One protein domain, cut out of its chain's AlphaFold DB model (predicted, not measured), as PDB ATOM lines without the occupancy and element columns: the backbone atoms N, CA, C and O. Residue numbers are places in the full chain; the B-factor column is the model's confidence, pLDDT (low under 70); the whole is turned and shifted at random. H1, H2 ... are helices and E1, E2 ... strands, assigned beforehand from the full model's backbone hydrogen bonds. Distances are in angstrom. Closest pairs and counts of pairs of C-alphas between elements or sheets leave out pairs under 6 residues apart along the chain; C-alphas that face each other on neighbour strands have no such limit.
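AT A GLANCE: This is residues 5 to 168 of the 605 residues of an uncharacterized protein of Afipia sp. 1NLS2 (UniProt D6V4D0). Two lobes lie one beyond the other along the longest axis: a small one, residues 5 to 59, in which the sheets E2 E1 E3 and E4 E5 are face to face at a slant with their strands crossed and H1 packs on both, and a larger one, residues 73 to 168, in which a twisted sheet of five strands has H2 over one face and H3 over the other. The small lobe sits beside E6 and H2, and residues 60 to 72 link the two. The printed part has 164 residues, with three named helices and ten named strands in the order E1 E2 H1 E3 E4 E5 H2 E6 E7 E8 H3 E9 E10. The large sheet runs E6 E7 E8 E9 E10 and is mixed, while the two small sheets are antiparallel; the class is mixed, helices and strands. The whole is compact, with a radius of gyration of the C-alphas of 16.6 A and spans of 50 by 34 by 33 A.

IN THESE COORDINATES: Find C-alpha 5 at (83.569, 34.325, 118.154), where E1 begins; it runs to residue 7, and E2 follows from 10 to 13. H1 takes residues 19 to 30 over 16.9 A, and then come E3, residues 36 to 38, E4, residues 45 to 49, and E5, residues 55 to 59. Look next at C-alpha 73, (68.839, 33.204, 109.409), where H2 sets out for residue 87, 20.7 A away. Beyond it are E6, residues 93 to 96, E7, residues 107 to 111, and E8, residues 114 to 121, 22.4 A long. H3 spans residues 127 to 138 over 16.3 A, E9 residues 143 to 148 over 16.1 A, and E10 runs from 161 to 164, ending at (54.332, 35.492, 121.244).

HOW THE PARTS SIT: Begin at E1, the inner strand of its sheet. It forms a hairpin with E2, where N 7 and O 10 are 2.8 A apart, and is antiparallel to E3, where N 6 and O 37 are 2.8 A apart. E2, H1 and E3 make a split strand-helix-strand unit, two strands running the same way with E1 between them, and its crossover is right-handed. H1 is on this sheet at a height over the sheet of 8.3 A, two layers, and runs across the strands at 88 degrees to E1 on the local plane. E4 and E5 form a hairpin, with N 46 and O 58 2.8 A apart; their sheet and E2 E1 E3 make a sandwich, two sheets face to face, and the parts that face each other are 8.7 A apart centre to centre. The closest C-alphas of H1 and E4 are those of Ser 29 and Tyr 46, 4.7 A apart. Going on to the large sheet, you meet E6, E7 and E8, a meander, each strand the antiparallel neighbour of the one before; N 93 and O 110 are 2.8 A apart, N 118 and O 107 2.8 A. E8, H3 and E9 are a strand-helix-strand unit, two parallel neighbour strands with a helix between, and its crossover is right-handed; N 145 and O 117 are 2.8 A apart. E9 and E10 are parallel, with N 148 and O 163 2.8 A apart. H2 and H3 lie on opposite faces, three layers, at heights over the sheet of 6.8 A and 9.3 A. The closest C-alphas of E2 and E6 are those of Val 13 and Val 96, 7.3 A apart. Every O i to N i+4 pair is within hydrogen-bond range in H2, and 7 of 8 are in H1 and in H3.

THE WHOLE: The two C-alphas farthest apart, those of Thr 32 and Asp 159, are 50.4 A from each other. The printed part has no cut. The links E5 to H2 and E9 to E10 are long. Look for pLDDT under 70 at residues 64 to 65, 67 to 70 and 153 to 160; the mean of the printed part is 86.2.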
ATOM      1  N   ALA A   5      82.231  34.827 118.466       92.56
ATOM      2  CA  ALA A   5      83.569  34.325 118.154       92.56
ATOM      3  C   ALA A   5      84.590  34.828 119.189       92.56
ATOM      4  O   ALA A   5      84.263  35.624 120.070       92.56
ATOM      5  N   LYS A   6      85.841  34.384 119.064       94.00
ATOM      6  CA  LYS A   6      87.000  34.887 119.804       94.00
ATOM      7  C   LYS A   6      87.965  35.558 118.836       94.00
ATOM      8  O   LYS A   6      88.403  34.922 117.883       94.00
ATOM      9  N   LEU A   7      88.298  36.818 119.084       94.00
ATOM     10  CA  LEU A   7      89.347  37.570 118.405       94.00
ATOM     11  C   LEU A   7      90.525  37.695 119.378       94.00
ATOM     12  O   LEU A   7      90.378  38.296 120.438       94.00
ATOM     13  N   ASP A   8      91.659  37.068 119.062       92.31
ATOM     14  CA  ASP A   8      92.846  37.006 119.937       92.31
ATOM     15  C   ASP A   8      92.529  36.503 121.359       92.31
ATOM     16  O   ASP A   8      93.031  36.999 122.365       92.31
ATOM     17  N   GLY A   9      91.623  35.524 121.450       89.25
ATOM     18  CA  GLY A   9      91.133  34.962 122.712       89.25
ATOM     19  C   GLY A   9      90.050  35.788 123.419       89.25
ATOM     20  O   GLY A   9      89.324  35.232 124.242       89.25
ATOM     21  N   ARG A  10      89.867  37.070 123.074       92.06
ATOM     22  CA  ARG A  10      88.777  37.919 123.584       92.06
ATOM     23  C   ARG A  10      87.469  37.599 122.864       92.06
ATOM     24  O   ARG A  10      87.429  37.569 121.639       92.06
ATOM     25  N   GLU A  11      86.378  37.412 123.603       91.62
ATOM     26  CA  GLU A  11      85.064  37.218 122.979       91.62
ATOM     27  C   GLU A  11      84.578  38.479 122.247       91.62
ATOM     28  O   GLU A  11      84.674  39.599 122.756       91.62
ATOM     29  N   ILE A  12      84.023  38.275 121.053       92.56
ATOM     30  CA  ILE A  12      83.359  39.287 120.235       92.56
ATOM     31  C   ILE A  12      81.970  38.780 119.832       92.56
ATOM     32  O   ILE A  12      81.814  37.662 119.339       92.56
ATOM     33  N   VAL A  13      80.958  39.624 120.039       92.31
ATOM     34  CA  VAL A  13      79.562  39.363 119.663       92.31
ATOM     35  C   VAL A  13      79.205  40.240 118.466       92.31
ATOM     36  O   VAL A  13      79.125  41.461 118.594       92.31
ATOM     37  N   SER A  14      78.973  39.626 117.306       91.12
ATOM     38  CA  SER A  14      78.854  40.290 115.997       91.12
ATOM     39  C   SER A  14      77.776  41.379 115.926       91.12
ATOM     40  O   SER A  14      77.888  42.332 115.154       91.12
ATOM     41  N   ILE A  15      76.717  41.236 116.726       90.38
ATOM     42  CA  ILE A  15      75.536  42.111 116.720       90.38
ATOM     43  C   ILE A  15      75.543  43.186 117.816       90.38
ATOM     44  O   ILE A  15      74.653  44.044 117.784       90.38
ATOM     45  N   LEU A  16      76.518  43.136 118.737       89.00
ATOM     46  CA  LEU A  16      76.728  44.081 119.849       89.00
ATOM     47  C   LEU A  16      78.073  44.830 119.770       89.00
ATOM     48  O   LEU A  16      78.222  45.865 120.414       89.00
ATOM     49  N   CYS A  17      79.055  44.312 119.027       90.25
ATOM     50  CA  CYS A  17      80.373  44.926 118.892       90.25
ATOM     51  C   CYS A  17      80.326  46.241 118.095       90.25
ATOM     52  O   CYS A  17      79.413  46.469 117.296       90.25
ATOM     53  N   SER A  18      81.336  47.097 118.278       91.44
ATOM     54  CA  SER A  18      81.443  48.331 117.496       91.44
ATOM     55  C   SER A  18      81.769  48.040 116.026       91.44
ATOM     56  O   SER A  18      82.254  46.961 115.673       91.44
ATOM     57  N   ASP A  19      81.554  49.024 115.150       92.06
ATOM     58  CA  ASP A  19      81.973  48.921 113.746       92.06
ATOM     59  C   ASP A  19      83.501  48.806 113.599       92.06
ATOM     60  O   ASP A  19      83.981  48.194 112.643       92.06
ATOM     61  N   GLY A  20      84.267  49.319 114.570       94.25
ATOM     62  CA  GLY A  20      85.716  49.130 114.659       94.25
ATOM     63  C   GLY A  20      86.092  47.678 114.959       94.25
ATOM     64  O   GLY A  20      86.859  47.083 114.203       94.25
ATOM     65  N   ASP A  21      85.491  47.087 115.999       93.50
ATOM     66  CA  ASP A  21      85.695  45.674 116.365       93.50
ATOM     67  C   ASP A  21      85.278  44.738 115.216       93.50
ATOM     68  O   ASP A  21      85.975  43.776 114.896       93.50
ATOM     69  N   TRP A  22      84.157  45.040 114.549       95.38
ATOM     70  CA  TRP A  22      83.682  44.273 113.396       95.38
ATOM     71  C   TRP A  22      84.644  44.369 112.207       95.38
ATOM     72  O   TRP A  22      85.011  43.351 111.617       95.38
ATOM     73  N   SER A  23      85.123  45.577 111.899       94.25
ATOM     74  CA  SER A  23      86.138  45.801 110.862       94.25
ATOM     75  C   SER A  23      87.461  45.101 111.192       94.25
ATOM     76  O   SER A  23      88.179  44.670 110.288       94.25
ATOM     77  N   GLU A  24      87.807  44.951 112.474       94.69
ATOM     78  CA  GLU A  24      88.944  44.130 112.888       94.69
ATOM     79  C   GLU A  24      88.687  42.635 112.717       94.69
ATOM     80  O   GLU A  24      89.516  41.956 112.112       94.69
ATOM     81  N   ALA A  25      87.530  42.125 113.138       94.31
ATOM     82  CA  ALA A  25      87.163  40.728 112.921       94.31
ATOM     83  C   ALA A  25      87.167  40.361 111.425       94.31
ATOM     84  O   ALA A  25      87.662  39.297 111.049       94.31
ATOM     85  N   GLN A  26      86.715  41.259 110.544       94.31
ATOM     86  CA  GLN A  26      86.803  41.082 109.090       94.31
ATOM     87  C   GLN A  26      88.248  41.063 108.561       94.31
ATOM     88  O   GLN A  26      88.544  40.295 107.643       94.31
ATOM     89  N   ARG A  27      89.166  41.859 109.132       93.00
ATOM     90  CA  ARG A  27      90.606  41.787 108.812       93.00
ATOM     91  C   ARG A  27      91.215  40.471 109.308       93.00
ATOM     92  O   ARG A  27      91.828  39.753 108.522       93.00
ATOM     93  N   ALA A  28      90.970  40.108 110.566       92.75
ATOM     94  CA  ALA A  28      91.443  38.871 111.193       92.75
ATOM     95  C   ALA A  28      90.937  37.600 110.481       92.75
ATOM     96  O   ALA A  28      91.667  36.617 110.369       92.75
ATOM     97  N   SER A  29      89.721  37.640 109.924       92.12
ATOM     98  CA  SER A  29      89.145  36.562 109.101       92.12
ATOM     99  C   SER A  29      89.977  36.253 107.855       92.12
ATOM    100  O   SER A  29      90.107  35.092 107.465       92.12
ATOM    101  N   LYS A  30      90.544  37.293 107.228       88.00
ATOM    102  CA  LYS A  30      91.325  37.208 105.983       88.00
ATOM    103  C   LYS A  30      92.810  36.909 106.224       88.00
ATOM    104  O   LYS A  30      93.500  36.519 105.287       88.00
ATOM    105  N   GLY A  31      93.295  37.076 107.455       79.69
ATOM    106  CA  GLY A  31      94.670  36.763 107.841       79.69
ATOM    107  C   GLY A  31      94.961  35.258 107.927       79.69
ATOM    108  O   GLY A  31      94.075  34.440 108.200       79.69
ATOM    109  N   THR A  32      96.233  34.906 107.738       79.56
ATOM    110  CA  THR A  32      96.785  33.546 107.906       79.56
ATOM    111  C   THR A  32      96.977  33.155 109.373       79.56
ATOM    112  O   THR A  32      96.931  31.975 109.705       79.56
ATOM    113  N   GLU A  33      97.126  34.139 110.260       82.62
ATOM    114  CA  GLU A  33      97.374  33.984 111.703       82.62
ATOM    115  C   GLU A  33      96.217  33.311 112.470       82.62
ATOM    116  O   GLU A  33      96.386  32.903 113.614       82.62
ATOM    117  N   ASN A  34      95.029  33.183 111.857       86.81
ATOM    118  CA  ASN A  34      93.825  32.594 112.466       86.81
ATOM    119  C   ASN A  34      93.476  33.197 113.843       86.81
ATOM    120  O   ASN A  34      93.066  32.490 114.769       86.81
ATOM    121  N   ARG A  35      93.618  34.527 113.932       93.75
ATOM    122  CA  ARG A  35      93.277  35.375 115.087       93.75
ATOM    123  C   ARG A  35      91.793  35.334 115.465       93.75
ATOM    124  O   ARG A  35      91.463  35.485 116.635       93.75
ATOM    125  N   LEU A  36      90.905  35.120 114.487       94.75
ATOM    126  CA  LEU A  36      89.467  34.948 114.708       94.75
ATOM    127  C   LEU A  36      89.094  33.456 114.728       94.75
ATOM    128  O   LEU A  36      89.368  32.732 113.764       94.75
ATOM    129  N   ARG A  37      88.448  33.008 115.809       93.19
ATOM    130  CA  ARG A  37      88.107  31.603 116.091       93.19
ATOM    131  C   ARG A  37      86.668  31.436 116.568       93.19
ATOM    132  O   ARG A  37      86.114  32.319 117.212       93.19
ATOM    133  N   MET A  38      86.057  30.296 116.267       90.62
ATOM    134  CA  MET A  38      84.674  29.987 116.633       90.62
ATOM    135  C   MET A  38      84.555  29.674 118.129       90.62
ATOM    136  O   MET A  38      85.230  28.773 118.626       90.62
ATOM    137  N   SER A  39      83.643  30.329 118.854       88.06
ATOM    138  CA  SER A  39      83.500  30.104 120.304       88.06
ATOM    139  C   SER A  39      83.000  28.702 120.682       88.06
ATOM    140  O   SER A  39      83.153  28.293 121.830       88.06
ATOM    141  N   CYS A  40      82.429  27.946 119.740       83.06
ATOM    142  CA  CYS A  40      81.928  26.587 119.965       83.06
ATOM    143  C   CYS A  40      82.992  25.476 119.884       83.06
ATOM    144  O   CYS A  40      82.794  24.429 120.497       83.06
ATOM    145  N   CYS A  41      84.077  25.664 119.127       85.38
ATOM    146  CA  CYS A  41      85.038  24.594 118.809       85.38
ATOM    147  C   CYS A  41      86.491  25.072 118.601       85.38
ATOM    148  O   CYS A  41      87.354  24.265 118.271       85.38
ATOM    149  N   ASP A  42      86.755  26.373 118.756       88.62
ATOM    150  CA  ASP A  42      88.042  27.053 118.531       88.62
ATOM    151  C   ASP A  42      88.624  26.957 117.101       88.62
ATOM    152  O   ASP A  42      89.728  27.430 116.828       88.62
ATOM    153  N   ALA A  43      87.866  26.407 116.147       90.69
ATOM    154  CA  ALA A  43      88.250  26.377 114.740       90.69
ATOM    155  C   ALA A  43      88.366  27.797 114.144       90.69
ATOM    156  O   ALA A  43      87.635  28.697 114.570       90.69
ATOM    157  N   PRO A  44      89.221  28.021 113.128       92.19
ATOM    158  CA  PRO A  44      89.318  29.308 112.444       92.19
ATOM    159  C   PRO A  44      87.972  29.787 111.886       92.19
ATOM    160  O   PRO A  44      87.238  29.022 111.258       92.19
ATOM    161  N   ALA A  45      87.679  31.072 112.083       92.69
ATOM    162  CA  ALA A  45      86.399  31.683 111.746       92.69
ATOM    163  C   ALA A  45      86.498  32.725 110.618       92.69
ATOM    164  O   ALA A  45      87.578  33.225 110.286       92.69
ATOM    165  N   TYR A  46      85.343  33.077 110.053       93.00
ATOM    166  CA  TYR A  46      85.167  34.126 109.054       93.00
ATOM    167  C   TYR A  46      83.963  35.016 109.401       93.00
ATOM    168  O   TYR A  46      82.849  34.523 109.555       93.00
ATOM    169  N   ALA A  47      84.178  36.327 109.508       93.69
ATOM    170  CA  ALA A  47      83.151  37.337 109.756       93.69
ATOM    171  C   ALA A  47      82.412  37.702 108.455       93.69
ATOM    172  O   ALA A  47      83.020  38.184 107.495       93.69
ATOM    173  N   SER A  48      81.098  37.475 108.424       91.88
ATOM    174  CA  SER A  48      80.247  37.568 107.234       91.88
ATOM    175  C   SER A  48      78.912  38.273 107.521       91.88
ATOM    176  O   SER A  48      78.597  38.579 108.671       91.88
ATOM    177  N   HIS A  49      78.127  38.524 106.470       90.31
ATOM    178  CA  HIS A  49      76.758  39.047 106.559       90.31
ATOM    179  C   HIS A  49      75.777  38.069 105.904       90.31
ATOM    180  O   HIS A  49      76.108  37.433 104.899       90.31
ATOM    181  N   SER A  50      74.587  37.909 106.485       86.00
ATOM    182  CA  SER A  50      73.503  37.115 105.894       86.00
ATOM    183  C   SER A  50      72.782  37.902 104.784       86.00
ATOM    184  O   SER A  50      72.963  39.118 104.684       86.00
ATOM    185  N   PRO A  51      71.892  37.274 103.989       83.12
ATOM    186  CA  PRO A  51      70.994  37.992 103.077       83.12
ATOM    187  C   PRO A  51      70.078  39.023 103.767       83.12
ATOM    188  O   PRO A  51      69.514  39.884 103.098       83.12
ATOM    189  N   LEU A  52      69.928  38.944 105.095       80.88
ATOM    190  CA  LEU A  52      69.186  39.896 105.933       80.88
ATOM    191  C   LEU A  52      70.095  40.954 106.593       80.88
ATOM    192  O   LEU A  52      69.671  41.615 107.539       80.88
ATOM    193  N   ASP A  53      71.341  41.092 106.122       82.88
ATOM    194  CA  ASP A  53      72.389  41.981 106.657       82.88
ATOM    195  C   ASP A  53      72.766  41.709 108.133       82.88
ATOM    196  O   ASP A  53      73.314  42.547 108.855       82.88
ATOM    197  N   LEU A  54      72.493  40.492 108.614       87.44
ATOM    198  CA  LEU A  54      72.907  40.060 109.945       87.44
ATOM    199  C   LEU A  54      74.404  39.741 109.948       87.44
ATOM    200  O   LEU A  54      74.841  38.841 109.235       87.44
ATOM    201  N   ARG A  55      75.176  40.430 110.791       92.69
ATOM    202  CA  ARG A  55      76.587  40.118 111.075       92.69
ATOM    203  C   ARG A  55      76.699  38.766 111.787       92.69
ATOM    204  O   ARG A  55      76.113  38.605 112.857       92.69
ATOM    205  N   TYR A  56      77.471  37.823 111.249       91.94
ATOM    206  CA  TYR A  56      77.675  36.492 111.843       91.94
ATOM    207  C   TYR A  56      79.079  35.924 111.589       91.94
ATOM    208  O   TYR A  56      79.830  36.426 110.752       91.94
ATOM    209  N   PHE A  57      79.420  34.844 112.290       91.69
ATOM    210  CA  PHE A  57      80.667  34.101 112.125       91.69
ATOM    211  C   PHE A  57      80.428  32.716 111.504       91.69
ATOM    212  O   PHE A  57      79.557  31.959 111.933       91.69
ATOM    213  N   ALA A  58      81.213  32.381 110.483       90.06
ATOM    214  CA  ALA A  58      81.244  31.072 109.834       90.06
ATOM    215  C   ALA A  58      82.538  30.324 110.179       90.06
ATOM    216  O   ALA A  58      83.572  30.950 110.396       90.06
ATOM    217  N   HIS A  59      82.512  28.992 110.141       90.56
ATOM    218  CA  HIS A  59      83.743  28.198 110.113       90.56
ATOM    219  C   HIS A  59      84.472  28.444 108.779       90.56
ATOM    220  O   HIS A  59      83.821  28.552 107.736       90.56
ATOM    221  N   LYS A  60      85.811  28.521 108.780       87.62
ATOM    222  CA  LYS A  60      86.582  28.442 107.527       87.62
ATOM    223  C   LYS A  60      86.434  27.037 106.921       87.62
ATOM    224  O   LYS A  60      86.305  26.054 107.649       87.62
ATOM    225  N   SER A  61      86.473  26.946 105.592       79.62
ATOM    226  CA  SER A  61      86.318  25.682 104.861       79.62
ATOM    227  C   SER A  61      87.324  24.615 105.316       79.62
ATOM    228  O   SER A  61      88.493  24.911 105.568       79.62
ATOM    229  N   GLY A  62      86.859  23.367 105.429       74.75
ATOM    230  CA  GLY A  62      87.659  22.234 105.908       74.75
ATOM    231  C   GLY A  62      87.609  22.001 107.425       74.75
ATOM    232  O   GLY A  62      88.155  21.005 107.897       74.75
ATOM    233  N   TYR A  63      86.921  22.860 108.189       71.56
ATOM    234  CA  TYR A  63      86.729  22.724 109.642       71.56
ATOM    235  C   TYR A  63      85.292  22.313 110.022       71.56
ATOM    236  O   TYR A  63      84.804  22.604 111.112       71.56
ATOM    237  N   ASP A  64      84.617  21.582 109.134       63.59
ATOM    238  CA  ASP A  64      83.165  21.340 109.178       63.59
ATOM    239  C   ASP A  64      82.713  20.304 110.233       63.59
ATOM    240  O   ASP A  64      81.536  19.965 110.323       63.59
ATOM    241  N   ARG A  65      83.629  19.792 111.070       65.06
ATOM    242  CA  ARG A  65      83.347  18.767 112.101       65.06
ATOM    243  C   ARG A  65      82.720  19.326 113.387       65.06
ATOM    244  O   ARG A  65      82.800  18.689 114.436       65.06
ATOM    245  N   CYS A  66      82.118  20.512 113.339       70.56
ATOM    246  CA  CYS A  66      81.447  21.090 114.498       70.56
ATOM    247  C   CYS A  66      80.047  20.484 114.670       70.56
ATOM    248  O   CYS A  66      79.215  20.554 113.770       70.56
ATOM    249  N   SER A  67      79.756  19.925 115.846       62.16
ATOM    250  CA  SER A  67      78.461  19.300 116.160       62.16
ATOM    251  C   SER A  67      77.321  20.297 116.419       62.16
ATOM    252  O   SER A  67      76.191  19.884 116.686       62.16
ATOM    253  N   SER A  68      77.580  21.607 116.332       60.88
ATOM    254  CA  SER A  68      76.545  22.639 116.408       60.88
ATOM    255  C   SER A  68      75.662  22.605 115.157       60.88
ATOM    256  O   SER A  68      76.087  23.036 114.083       60.88
ATOM    257  N   SER A  69      74.425  22.126 115.295       59.38
ATOM    258  CA  SER A  69      73.419  22.181 114.230       59.38
ATOM    259  C   SER A  69      73.177  23.620 113.772       59.38
ATOM    260  O   SER A  69      72.960  24.497 114.607       59.38
ATOM    261  N   GLY A  70      73.163  23.856 112.458       66.25
ATOM    262  CA  GLY A  70      72.849  25.170 111.900       66.25
ATOM    263  C   GLY A  70      71.393  25.572 112.144       66.25
ATOM    264  O   GLY A  70      70.471  24.865 111.740       66.25
ATOM    265  N   GLU A  71      71.196  26.721 112.784       78.88
ATOM    266  CA  GLU A  71      69.907  27.411 112.881       78.88
ATOM    267  C   GLU A  71      69.675  28.324 111.667       78.88
ATOM    268  O   GLU A  71      70.626  28.690 110.968       78.88
ATOM    269  N   SER A  72      68.414  28.690 111.413       82.94
ATOM    270  CA  SER A  72      68.042  29.546 110.282       82.94
ATOM    271  C   SER A  72      68.364  31.022 110.524       82.94
ATOM    272  O   SER A  72      68.278  31.519 111.646       82.94
ATOM    273  N   ASP A  73      68.630  31.750 109.439       83.31
ATOM    274  CA  ASP A  73      68.839  33.204 109.409       83.31
ATOM    275  C   ASP A  73      67.715  33.976 110.125       83.31
ATOM    276  O   ASP A  73      67.964  34.995 110.769       83.31
ATOM    277  N   GLU A  74      66.477  33.476 110.041       86.81
ATOM    278  CA  GLU A  74      65.311  33.999 110.760       86.81
ATOM    279  C   GLU A  74      65.481  33.890 112.281       86.81
ATOM    280  O   GLU A  74      65.266  34.863 112.998       86.81
ATOM    281  N   HIS A  75      65.879  32.717 112.786       89.88
ATOM    282  CA  HIS A  75      66.068  32.476 114.220       89.88
ATOM    283  C   HIS A  75      67.191  33.363 114.760       89.88
ATOM    284  O   HIS A  75      66.971  34.107 115.716       89.88
ATOM    285  N   GLU A  76      68.335  33.382 114.078       90.00
ATOM    286  CA  GLU A  76      69.509  34.196 114.425       90.00
ATOM    287  C   GLU A  76      69.195  35.702 114.423       90.00
ATOM    288  O   GLU A  76      69.575  36.433 115.342       90.00
ATOM    289  N   SER A  77      68.409  36.177 113.446       90.62
ATOM    290  CA  SER A  77      67.954  37.575 113.385       90.62
ATOM    291  C   SER A  77      67.086  37.959 114.589       90.62
ATOM    292  O   SER A  77      67.142  39.098 115.062       90.62
ATOM    293  N   LEU A  78      66.305  37.016 115.127       93.88
ATOM    294  CA  LEU A  78      65.495  37.229 116.327       93.88
ATOM    295  C   LEU A  78      66.323  37.151 117.617       93.88
ATOM    296  O   LEU A  78      66.083  37.969 118.506       93.88
ATOM    297  N   LYS A  79      67.337  36.271 117.712       94.12
ATOM    298  CA  LYS A  79      68.315  36.306 118.823       94.12
ATOM    299  C   LYS A  79      69.018  37.659 118.879       94.12
ATOM    300  O   LYS A  79      69.087  38.296 119.930       94.12
ATOM    301  N   ALA A  80      69.459  38.149 117.721       92.25
ATOM    302  CA  ALA A  80      70.095  39.450 117.595       92.25
ATOM    303  C   ALA A  80      69.154  40.610 117.964       92.25
ATOM    304  O   ALA A  80      69.567  41.547 118.649       92.25
ATOM    305  N   ALA A  81      67.879  40.550 117.563       94.69
ATOM    306  CA  ALA A  81      66.876  41.533 117.968       94.69
ATOM    307  C   ALA A  81      66.627  41.526 119.488       94.69
ATOM    308  O   ALA A  81      66.497  42.597 120.083       94.69
ATOM    309  N   ALA A  82      66.611  40.347 120.120       96.25
ATOM    310  CA  ALA A  82      66.500  40.214 121.569       96.25
ATOM    311  C   ALA A  82      67.713  40.831 122.282       96.25
ATOM    312  O   ALA A  82      67.543  41.748 123.084       96.25
ATOM    313  N   ALA A  83      68.934  40.412 121.941       95.88
ATOM    314  CA  ALA A  83      70.158  40.912 122.568       95.88
ATOM    315  C   ALA A  83      70.362  42.427 122.366       95.88
ATOM    316  O   ALA A  83      70.693  43.134 123.316       95.88
ATOM    317  N   ARG A  84      70.068  42.973 121.177       94.56
ATOM    318  CA  ARG A  84      70.072  44.433 120.948       94.56
ATOM    319  C   ARG A  84      69.030  45.162 121.799       94.56
ATOM    320  O   ARG A  84      69.291  46.267 122.269       94.56
ATOM    321  N   ALA A  85      67.860  44.562 122.024       95.94
ATOM    322  CA  ALA A  85      66.839  45.144 122.890       95.94
ATOM    323  C   ALA A  85      67.272  45.171 124.366       95.94
ATOM    324  O   ALA A  85      67.028  46.178 125.026       95.94
ATOM    325  N   VAL A  86      67.975  44.138 124.849       96.94
ATOM    326  CA  VAL A  86      68.641  44.155 126.165       96.94
ATOM    327  C   VAL A  86      69.689  45.272 126.219       96.94
ATOM    328  O   VAL A  86      69.614  46.136 127.087       96.94
ATOM    329  N   GLN A  87      70.612  45.312 125.252       94.50
ATOM    330  CA  GLN A  87      71.729  46.265 125.223       94.50
ATOM    331  C   GLN A  87      71.283  47.734 125.137       94.50
ATOM    332  O   GLN A  87      72.010  48.628 125.569       94.50
ATOM    333  N   SER A  88      70.088  47.988 124.592       93.88
ATOM    334  CA  SER A  88      69.483  49.324 124.515       93.88
ATOM    335  C   SER A  88      68.991  49.886 125.858       93.88
ATOM    336  O   SER A  88      68.631  51.060 125.925       93.88
ATOM    337  N   LEU A  89      68.948  49.074 126.923       93.19
ATOM    338  CA  LEU A  89      68.458  49.476 128.240       93.19
ATOM    339  C   LEU A  89      69.613  49.768 129.203       93.19
ATOM    340  O   LEU A  89      70.482  48.934 129.448       93.19
ATOM    341  N   VAL A  90      69.585  50.954 129.811       92.00
ATOM    342  CA  VAL A  90      70.616  51.399 130.759       92.00
ATOM    343  C   VAL A  90      70.684  50.461 131.968       92.00
ATOM    344  O   VAL A  90      69.679  50.206 132.635       92.00
ATOM    345  N   GLY A  91      71.891  49.979 132.269       92.69
ATOM    346  CA  GLY A  91      72.172  49.076 133.390       92.69
ATOM    347  C   GLY A  91      71.982  47.586 133.087       92.69
ATOM    348  O   GLY A  91      72.318  46.770 133.940       92.69
ATOM    349  N   TRP A  92      71.497  47.224 131.894       95.62
ATOM    350  CA  TRP A  92      71.469  45.839 131.425       95.62
ATOM    351  C   TRP A  92      72.688  45.525 130.555       95.62
ATOM    352  O   TRP A  92      73.113  46.332 129.729       95.62
ATOM    353  N   GLN A  93      73.233  44.328 130.735       95.06
ATOM    354  CA  GLN A  93      74.246  43.738 129.867       95.06
ATOM    355  C   GLN A  93      73.598  42.627 129.043       95.06
ATOM    356  O   GLN A  93      72.774  41.865 129.557       95.06
ATOM    357  N   ALA A  94      73.960  42.559 127.766       95.19
ATOM    358  CA  ALA A  94      73.476  41.558 126.830       95.19
ATOM    359  C   ALA A  94      74.616  40.624 126.430       95.19
ATOM    360  O   ALA A  94      75.717  41.081 126.134       95.19
ATOM    361  N   ASP A  95      74.326  39.331 126.358       92.56
ATOM    362  CA  ASP A  95      75.208  38.343 125.746       92.56
ATOM    363  C   ASP A  95      74.386  37.335 124.921       92.56
ATOM    364  O   ASP A  95      73.158  37.293 125.030       92.56
ATOM    365  N   VAL A  96      75.034  36.547 124.064       91.94
ATOM    366  CA  VAL A  96      74.398  35.576 123.153       91.94
ATOM    367  C   VAL A  96      75.078  34.215 123.212       91.94
ATOM    368  O   VAL A  96      76.266  34.112 123.514       91.94
ATOM    369  N   GLU A  97      74.315  33.161 122.913       89.12
ATOM    370  CA  GLU A  97      74.799  31.768 122.851       89.12
ATOM    371  C   GLU A  97      75.455  31.262 124.161       89.12
ATOM    372  O   GLU A  97      76.234  30.300 124.164       89.12
ATOM    373  N   VAL A  98      75.131  31.900 125.293       89.00
ATOM    374  CA  VAL A  98      75.744  31.633 126.603       89.00
ATOM    375  C   VAL A  98      75.387  30.232 127.073       89.00
ATOM    376  O   VAL A  98      74.217  29.859 127.094       89.00
ATOM    377  N   SER A  99      76.397  29.453 127.453       88.62
ATOM    378  CA  SER A  99      76.230  28.071 127.908       88.62
ATOM    379  C   SER A  99      76.441  27.970 129.422       88.62
ATOM    380  O   SER A  99      77.356  28.596 129.955       88.62
ATOM    381  N   GLY A 100      75.611  27.176 130.092       87.75
ATOM    382  CA  GLY A 100      75.752  26.783 131.495       87.75
ATOM    383  C   GLY A 100      75.648  25.264 131.642       87.75
ATOM    384  O   GLY A 100      75.823  24.535 130.662       87.75
ATOM    385  N   ASP A 101      75.359  24.767 132.846       86.50
ATOM    386  CA  ASP A 101      75.308  23.320 133.082       86.50
ATOM    387  C   ASP A 101      74.102  22.668 132.378       86.50
ATOM    388  O   ASP A 101      72.938  22.855 132.738       86.50
ATOM    389  N   GLY A 102      74.377  21.943 131.294       84.62
ATOM    390  CA  GLY A 102      73.362  21.278 130.479       84.62
ATOM    391  C   GLY A 102      72.408  22.207 129.709       84.62
ATOM    392  O   GLY A 102      71.439  21.705 129.127       84.62
ATOM    393  N   TRP A 103      72.642  23.523 129.667       88.81
ATOM    394  CA  TRP A 103      71.817  24.489 128.927       88.81
ATOM    395  C   TRP A 103      72.645  25.472 128.094       88.81
ATOM    396  O   TRP A 103      73.815  25.731 128.364       88.81
ATOM    397  N   ARG A 104      72.005  26.046 127.071       90.75
ATOM    398  CA  ARG A 104      72.488  27.205 126.314       90.75
ATOM    399  C   ARG A 104      71.310  28.145 126.084       90.75
ATOM    400  O   ARG A 104      70.249  27.660 125.699       90.75
ATOM    401  N   ALA A 105      71.516  29.432 126.348       92.94
ATOM    402  CA  ALA A 105      70.563  30.504 126.097       92.94
ATOM    403  C   ALA A 105      70.813  31.131 124.721       92.94
ATOM    404  O   ALA A 105      71.966  31.355 124.344       92.94
ATOM    405  N   ASP A 106      69.743  31.464 123.999       94.00
ATOM    406  CA  ASP A 106      69.833  32.215 122.740       94.00
ATOM    407  C   ASP A 106      70.411  33.619 122.978       94.00
ATOM    408  O   ASP A 106      71.388  34.013 122.338       94.00
ATOM    409  N   ALA A 107      69.851  34.338 123.953       95.50
ATOM    410  CA  ALA A 107      70.425  35.551 124.524       95.50
ATOM    411  C   ALA A 107      70.311  35.531 126.056       95.50
ATOM    412  O   ALA A 107      69.379  34.955 126.611       95.50
ATOM    413  N   LEU A 108      71.242  36.178 126.753       95.56
ATOM    414  CA  LEU A 108      71.241  36.317 128.206       95.56
ATOM    415  C   LEU A 108      71.207  37.805 128.567       95.56
ATOM    416  O   LEU A 108      72.052  38.578 128.121       95.56
ATOM    417  N   ALA A 109      70.224  38.201 129.374       96.62
ATOM    418  CA  ALA A 109      70.133  39.535 129.951       96.62
ATOM    419  C   ALA A 109      70.624  39.505 131.401       96.62
ATOM    420  O   ALA A 109      70.130  38.707 132.202       96.62
ATOM    421  N   ILE A 110      71.582  40.370 131.736       95.38
ATOM    422  CA  ILE A 110      72.221  40.418 133.057       95.38
ATOM    423  C   ILE A 110      72.092  41.821 133.659       95.38
ATOM    424  O   ILE A 110      72.392  42.814 132.995       95.38
ATOM    425  N   ARG A 111      71.703  41.905 134.936       93.50
ATOM    426  CA  ARG A 111      71.763  43.135 135.743       93.50
ATOM    427  C   ARG A 111      72.051  42.806 137.206       93.50
ATOM    428  O   ARG A 111      71.170  42.368 137.944       93.50
ATOM    429  N   GLY A 112      73.289  43.038 137.640       89.69
ATOM    430  CA  GLY A 112      73.735  42.644 138.979       89.69
ATOM    431  C   GLY A 112      73.619  41.129 139.160       89.69
ATOM    432  O   GLY A 112      74.205  40.375 138.390       89.69
ATOM    433  N   SER A 113      72.842  40.683 140.149       88.31
ATOM    434  CA  SER A 113      72.529  39.262 140.344       88.31
ATOM    435  C   SER A 113      71.473  38.715 139.376       88.31
ATOM    436  O   SER A 113      71.370  37.500 139.248       88.31
ATOM    437  N   ILE A 114      70.694  39.566 138.700       90.69
ATOM    438  CA  ILE A 114      69.570  39.144 137.855       90.69
ATOM    439  C   ILE A 114      70.087  38.596 136.527       90.69
ATOM    440  O   ILE A 114      70.830  39.282 135.826       90.69
ATOM    441  N   LYS A 115      69.660  37.380 136.175       93.06
ATOM    442  CA  LYS A 115      70.020  36.651 134.952       93.06
ATOM    443  C   LYS A 115      68.755  36.105 134.293       93.06
ATOM    444  O   LYS A 115      68.049  35.288 134.884       93.06
ATOM    445  N   ILE A 116      68.480  36.527 133.061       93.06
ATOM    446  CA  ILE A 116      67.299  36.100 132.299       93.06
ATOM    447  C   ILE A 116      67.742  35.515 130.961       93.06
ATOM    448  O   ILE A 116      68.245  36.242 130.104       93.06
ATOM    449  N   ALA A 117      67.549  34.208 130.776       93.81
ATOM    450  CA  ALA A 117      67.755  33.546 129.493       93.81
ATOM    451  C   ALA A 117      66.555  33.831 128.588       93.81
ATOM    452  O   ALA A 117      65.436  33.418 128.881       93.81
ATOM    453  N   ILE A 118      66.784  34.549 127.497       95.69
ATOM    454  CA  ILE A 118      65.792  34.843 126.470       95.69
ATOM    455  C   ILE A 118      65.936  33.781 125.381       95.69
ATOM    456  O   ILE A 118      67.026  33.584 124.855       95.69
ATOM    457  N   GLU A 119      64.836  33.113 125.053       94.44
ATOM    458  CA  GLU A 119      64.774  31.912 124.216       94.44
ATOM    459  C   GLU A 119      63.825  32.113 123.037       94.44
ATOM    460  O   GLU A 119      62.649  32.417 123.248       94.44
ATOM    461  N   VAL A 120      64.280  31.915 121.798       93.50
ATOM    462  CA  VAL A 120      63.444  32.071 120.601       93.50
ATOM    463  C   VAL A 120      63.061  30.699 120.048       93.50
ATOM    464  O   VAL A 120      63.877  29.969 119.501       93.50
ATOM    465  N   GLN A 121      61.777  30.342 120.130       91.38
ATOM    466  CA  GLN A 121      61.289  29.018 119.732       91.38
ATOM    467  C   GLN A 121      60.320  29.110 118.540       91.38
ATOM    468  O   GLN A 121      59.097  29.213 118.699       91.38
ATOM    469  N   LEU A 122      60.876  29.060 117.321       88.25
ATOM    470  CA  LEU A 122      60.124  29.116 116.053       88.25
ATOM    471  C   LEU A 122      59.569  27.760 115.588       88.25
ATOM    472  O   LEU A 122      58.505  27.700 114.968       88.25
ATOM    473  N   SER A 123      60.289  26.667 115.848       85.25
ATOM    474  CA  SER A 123      59.854  25.298 115.543       85.25
ATOM    475  C   SER A 123      59.008  24.729 116.686       85.25
ATOM    476  O   SER A 123      59.139  25.159 117.834       85.25
ATOM    477  N   ALA A 124      58.119  23.778 116.386       83.56
ATOM    478  CA  ALA A 124      57.238  23.182 117.390       83.56
ATOM    479  C   ALA A 124      58.046  22.453 118.484       83.56
ATOM    480  O   ALA A 124      58.803  21.529 118.186       83.56
ATOM    481  N   GLN A 125      57.871  22.843 119.752       83.25
ATOM    482  CA  GLN A 125      58.518  22.212 120.909       83.25
ATOM    483  C   GLN A 125      57.474  21.634 121.872       83.25
ATOM    484  O   GLN A 125      56.561  22.326 122.314       83.25
ATOM    485  N   ALA A 126      57.626  20.355 122.226       77.75
ATOM    486  CA  ALA A 126      56.737  19.679 123.167       77.75
ATOM    487  C   ALA A 126      56.917  20.201 124.606       77.75
ATOM    488  O   ALA A 126      58.052  20.316 125.072       77.75
ATOM    489  N   LYS A 127      55.808  20.390 125.343       76.88
ATOM    490  CA  LYS A 127      55.777  20.885 126.739       76.88
ATOM    491  C   LYS A 127      56.830  20.238 127.649       76.88
ATOM    492  O   LYS A 127      57.558  20.945 128.336       76.88
ATOM    493  N   ARG A 128      56.980  18.904 127.595       76.69
ATOM    494  CA  ARG A 128      57.978  18.155 128.392       76.69
ATOM    495  C   ARG A 128      59.429  18.597 128.150       76.69
ATOM    496  O   ARG A 128      60.232  18.578 129.072       76.69
ATOM    497  N   ARG A 129      59.766  18.996 126.914       82.25
ATOM    498  CA  ARG A 129      61.107  19.469 126.540       82.25
ATOM    499  C   ARG A 129      61.326  20.908 126.998       82.25
ATOM    500  O   ARG A 129      62.434  21.225 127.406       82.25
ATOM    501  N   THR A 130      60.288  21.746 126.968       81.75
ATOM    502  CA  THR A 130      60.340  23.090 127.561       81.75
ATOM    503  C   THR A 130      60.540  23.008 129.076       81.75
ATOM    504  O   THR A 130      61.455  23.643 129.586       81.75
ATOM    505  N   GLY A 131      59.772  22.163 129.780       79.69
ATOM    506  CA  GLY A 131      59.931  21.926 131.224       79.69
ATOM    507  C   GLY A 131      61.358  21.513 131.587       79.69
ATOM    508  O   GLY A 131      62.046  22.248 132.279       79.69
ATOM    509  N   ALA A 132      61.871  20.446 130.967       81.31
ATOM    510  CA  ALA A 132      63.240  19.976 131.196       81.31
ATOM    511  C   ALA A 132      64.357  20.963 130.776       81.31
ATOM    512  O   ALA A 132      65.525  20.713 131.085       81.31
ATOM    513  N   ARG A 133      64.043  22.043 130.038       85.06
ATOM    514  CA  ARG A 133      64.958  23.180 129.812       85.06
ATOM    515  C   ARG A 133      64.826  24.211 130.936       85.06
ATOM    516  O   ARG A 133      65.852  24.628 131.459       85.06
ATOM    517  N   ASN A 134      63.602  24.562 131.341       82.50
ATOM    518  CA  ASN A 134      63.338  25.447 132.481       82.50
ATOM    519  C   ASN A 134      64.006  24.933 133.763       82.50
ATOM    520  O   ASN A 134      64.701  25.707 134.410       82.50
ATOM    521  N   ASP A 135      63.894  23.634 134.060       82.50
ATOM    522  CA  ASP A 135      64.491  23.011 135.251       82.50
ATOM    523  C   ASP A 135      66.019  23.243 135.332       82.50
ATOM    524  O   ASP A 135      66.570  23.440 136.411       82.50
ATOM    525  N   ARG A 136      66.720  23.266 134.184       87.44
ATOM    526  CA  ARG A 136      68.180  23.497 134.110       87.44
ATOM    527  C   ARG A 136      68.555  24.965 134.281       87.44
ATOM    528  O   ARG A 136      69.569  25.265 134.908       87.44
ATOM    529  N   PHE A 137      67.745  25.866 133.725       84.94
ATOM    530  CA  PHE A 137      67.893  27.300 133.953       84.94
ATOM    531  C   PHE A 137      67.674  27.630 135.434       84.94
ATOM    532  O   PHE A 137      68.516  28.289 136.038       84.94
ATOM    533  N   GLU A 138      66.610  27.096 136.041       82.25
ATOM    534  CA  GLU A 138      66.277  27.301 137.454       82.25
ATOM    535  C   GLU A 138      67.362  26.738 138.383       82.25
ATOM    536  O   GLU A 138      67.826  27.453 139.270       82.25
ATOM    537  N   ALA A 139      67.873  25.529 138.110       84.81
ATOM    538  CA  ALA A 139      69.020  24.950 138.821       84.81
ATOM    539  C   ALA A 139      70.325  25.769 138.695       84.81
ATOM    540  O   ALA A 139      71.247  25.575 139.483       84.81
ATOM    541  N   SER A 140      70.404  26.690 137.728       86.44
ATOM    542  CA  SER A 140      71.535  27.609 137.518       86.44
ATOM    543  C   SER A 140      71.240  29.055 137.945       86.44
ATOM    544  O   SER A 140      71.983  29.968 137.576       86.44
ATOM    545  N   GLU A 141      70.146  29.283 138.681       86.75
ATOM    546  CA  GLU A 141      69.661  30.608 139.102       86.75
ATOM    547  C   GLU A 141      69.339  31.566 137.928       86.75
ATOM    548  O   GLU A 141      69.450  32.792 138.031       86.75
ATOM    549  N   VAL A 142      68.918  31.023 136.783       86.62
ATOM    550  CA  VAL A 142      68.542  31.789 135.586       86.62
ATOM    551  C   VAL A 142      67.038  31.688 135.344       86.62
ATOM    552  O   VAL A 142      66.466  30.601 135.306       86.62
ATOM    553  N   SER A 143      66.375  32.824 135.141       86.12
ATOM    554  CA  SER A 143      64.947  32.864 134.808       86.12
ATOM    555  C   SER A 143      64.767  32.753 133.284       86.12
ATOM    556  O   SER A 143      65.302  33.574 132.542       86.12
ATOM    557  N   ALA A 144      64.024  31.762 132.783       87.00
ATOM    558  CA  ALA A 144      63.819  31.573 131.340       87.00
ATOM    559  C   ALA A 144      62.622  32.382 130.796       87.00
ATOM    560  O   ALA A 144      61.528  32.319 131.361       87.00
ATOM    561  N   PHE A 145      62.809  33.090 129.675       89.75
ATOM    562  CA  PHE A 145      61.791  33.850 128.944       89.75
ATOM    563  C   PHE A 145      61.640  33.368 127.497       89.75
ATOM    564  O   PHE A 145      62.541  33.532 126.677       89.75
ATOM    565  N   TRP A 146      60.468  32.831 127.163       89.12
ATOM    566  CA  TRP A 146      60.210  32.173 125.880       89.12
ATOM    567  C   TRP A 146      59.459  33.051 124.875       89.12
ATOM    568  O   TRP A 146      58.268  33.327 125.030       89.12
ATOM    569  N   LEU A 147      60.131  33.402 123.783       90.81
ATOM    570  CA  LEU A 147      59.576  34.050 122.598       90.81
ATOM    571  C   LEU A 147      59.060  32.979 121.624       90.81
ATOM    572  O   LEU A 147      59.827  32.300 120.938       90.81
ATOM    573  N   LYS A 148      57.738  32.791 121.577       88.50
ATOM    574  CA  LYS A 148      57.089  31.682 120.860       88.50
ATOM    575  C   LYS A 148      56.643  32.092 119.457       88.50
ATOM    576  O   LYS A 148      55.756  32.932 119.310       88.50
ATOM    577  N   GLY A 149      57.201  31.450 118.430       84.62
ATOM    578  CA  GLY A 149      56.724  31.590 117.051       84.62
ATOM    579  C   GLY A 149      55.364  30.907 116.808       84.62
ATOM    580  O   GLY A 149      54.938  30.077 117.621       84.62
ATOM    581  N   PRO A 150      54.685  31.180 115.675       79.19
ATOM    582  CA  PRO A 150      53.313  30.715 115.427       79.19
ATOM    583  C   PRO A 150      53.106  29.194 115.497       79.19
ATOM    584  O   PRO A 150      52.051  28.719 115.916       79.19
ATOM    585  N   ARG A 151      54.135  28.397 115.175       80.38
ATOM    586  CA  ARG A 151      54.086  26.923 115.269       80.38
ATOM    587  C   ARG A 151      53.953  26.400 116.712       80.38
ATOM    588  O   ARG A 151      53.778  25.202 116.905       80.38
ATOM    589  N   ASN A 152      54.016  27.280 117.716       76.62
ATOM    590  CA  ASN A 152      53.831  26.975 119.136       76.62
ATOM    591  C   ASN A 152      52.545  27.570 119.745       76.62
ATOM    592  O   ASN A 152      52.398  27.530 120.964       76.62
ATOM    593  N   HIS A 153      51.595  28.086 118.948       59.94
ATOM    594  CA  HIS A 153      50.344  28.669 119.472       59.94
ATOM    595  C   HIS A 153      49.539  27.725 120.387       59.94
ATOM    596  O   HIS A 153      48.961  28.189 121.365       59.94
ATOM    597  N   PHE A 154      49.527  26.420 120.097       49.81
ATOM    598  CA  PHE A 154      48.836  25.400 120.901       49.81
ATOM    599  C   PHE A 154      49.734  24.718 121.944       49.81
ATOM    600  O   PHE A 154      49.241  23.949 122.767       49.81
ATOM    601  N   ASN A 155      51.041  24.991 121.928       56.88
ATOM    602  CA  ASN A 155      51.961  24.433 122.907       56.88
ATOM    603  C   ASN A 155      51.961  25.316 124.157       56.88
ATOM    604  O   ASN A 155      52.554  26.402 124.210       56.88
ATOM    605  N   ASP A 156      51.301  24.799 125.186       56.59
ATOM    606  CA  ASP A 156      51.502  25.231 126.555       56.59
ATOM    607  C   ASP A 156      52.966  24.957 126.947       56.59
ATOM    608  O   ASP A 156      53.416  23.813 126.996       56.59
ATOM    609  N   PHE A 157      53.730  26.027 127.171       63.84
ATOM    610  CA  PHE A 157      55.134  25.970 127.598       63.84
ATOM    611  C   PHE A 157      55.254  25.896 129.132       63.84
ATOM    612  O   PHE A 157      56.350  26.007 129.678       63.84
ATOM    613  N   GLY A 158      54.128  25.666 129.811       53.97
ATOM    614  CA  GLY A 158      53.965  25.819 131.242       53.97
ATOM    615  C   GLY A 158      53.818  27.283 131.634       53.97
ATOM    616  O   GLY A 158      53.761  28.193 130.801       53.97
ATOM    617  N   ASP A 159      53.839  27.488 132.938       49.44
ATOM    618  CA  ASP A 159      53.721  28.778 133.605       49.44
ATOM    619  C   ASP A 159      55.051  29.572 133.584       49.44
ATOM    620  O   ASP A 159      55.361  30.338 134.484       49.44
ATOM    621  N   GLY A 160      55.886  29.402 132.555       59.19
ATOM    622  CA  GLY A 160      57.108  30.198 132.390       59.19
ATOM    623  C   GLY A 160      56.821  31.637 131.944       59.19
ATOM    624  O   GLY A 160      55.750  31.930 131.397       59.19
ATOM    625  N   LEU A 161      57.807  32.531 132.092       73.75
ATOM    626  CA  LEU A 161      57.780  33.823 131.399       73.75
ATOM    627  C   LEU A 161      57.751  33.547 129.889       73.75
ATOM    628  O   LEU A 161      58.602  32.829 129.361       73.75
ATOM    629  N   GLN A 162      56.775  34.101 129.173       81.31
ATOM    630  CA  GLN A 162      56.607  33.837 127.743       81.31
ATOM    631  C   GLN A 162      55.873  34.971 127.027       81.31
ATOM    632  O   GLN A 162      54.990  35.612 127.596       81.31
ATOM    633  N   ALA A 163      56.205  35.183 125.756       80.62
ATOM    634  CA  ALA A 163      55.518  36.109 124.864       80.62
ATOM    635  C   ALA A 163      55.440  35.533 123.436       80.62
ATOM    636  O   ALA A 163      56.331  34.794 123.017       80.62
ATOM    637  N   PRO A 164      54.386  35.833 122.662       85.56
ATOM    638  CA  PRO A 164      54.332  35.492 121.244       85.56
ATOM    639  C   PRO A 164      55.286  36.365 120.411       85.56
ATOM    640  O   PRO A 164      55.491  37.543 120.701       85.56
ATOM    641  N   VAL A 165      55.809  35.800 119.323       86.19
ATOM    642  CA  VAL A 165      56.440  36.558 118.235       86.19
ATOM    643  C   VAL A 165      55.363  36.886 117.199       86.19
ATOM    644  O   VAL A 165      54.780  35.982 116.598       86.19
ATOM    645  N   HIS A 166      55.072  38.173 117.010       86.94
ATOM    646  CA  HIS A 166      54.099  38.670 116.034       86.94
ATOM    647  C   HIS A 166      54.778  39.168 114.753       86.94
ATOM    648  O   HIS A 166      55.928  39.590 114.790       86.94
ATOM    649  N   GLY A 167      54.039  39.182 113.641       84.25
ATOM    650  CA  GLY A 167      54.498  39.717 112.356       84.25
ATOM    651  C   GLY A 167      54.575  38.664 111.252       84.25
ATOM    652  O   GLY A 167      54.878  37.496 111.510       84.25
ATOM    653  N   THR A 168      54.292  39.079 110.019       85.88
ATOM    654  CA  THR A 168      54.384  38.223 108.822       85.88
ATOM    655  C   THR A 168      55.748  38.332 108.144       85.88
ATOM    656  O   THR A 168      56.187  37.376 107.511       85.88
TER     657      THR A 168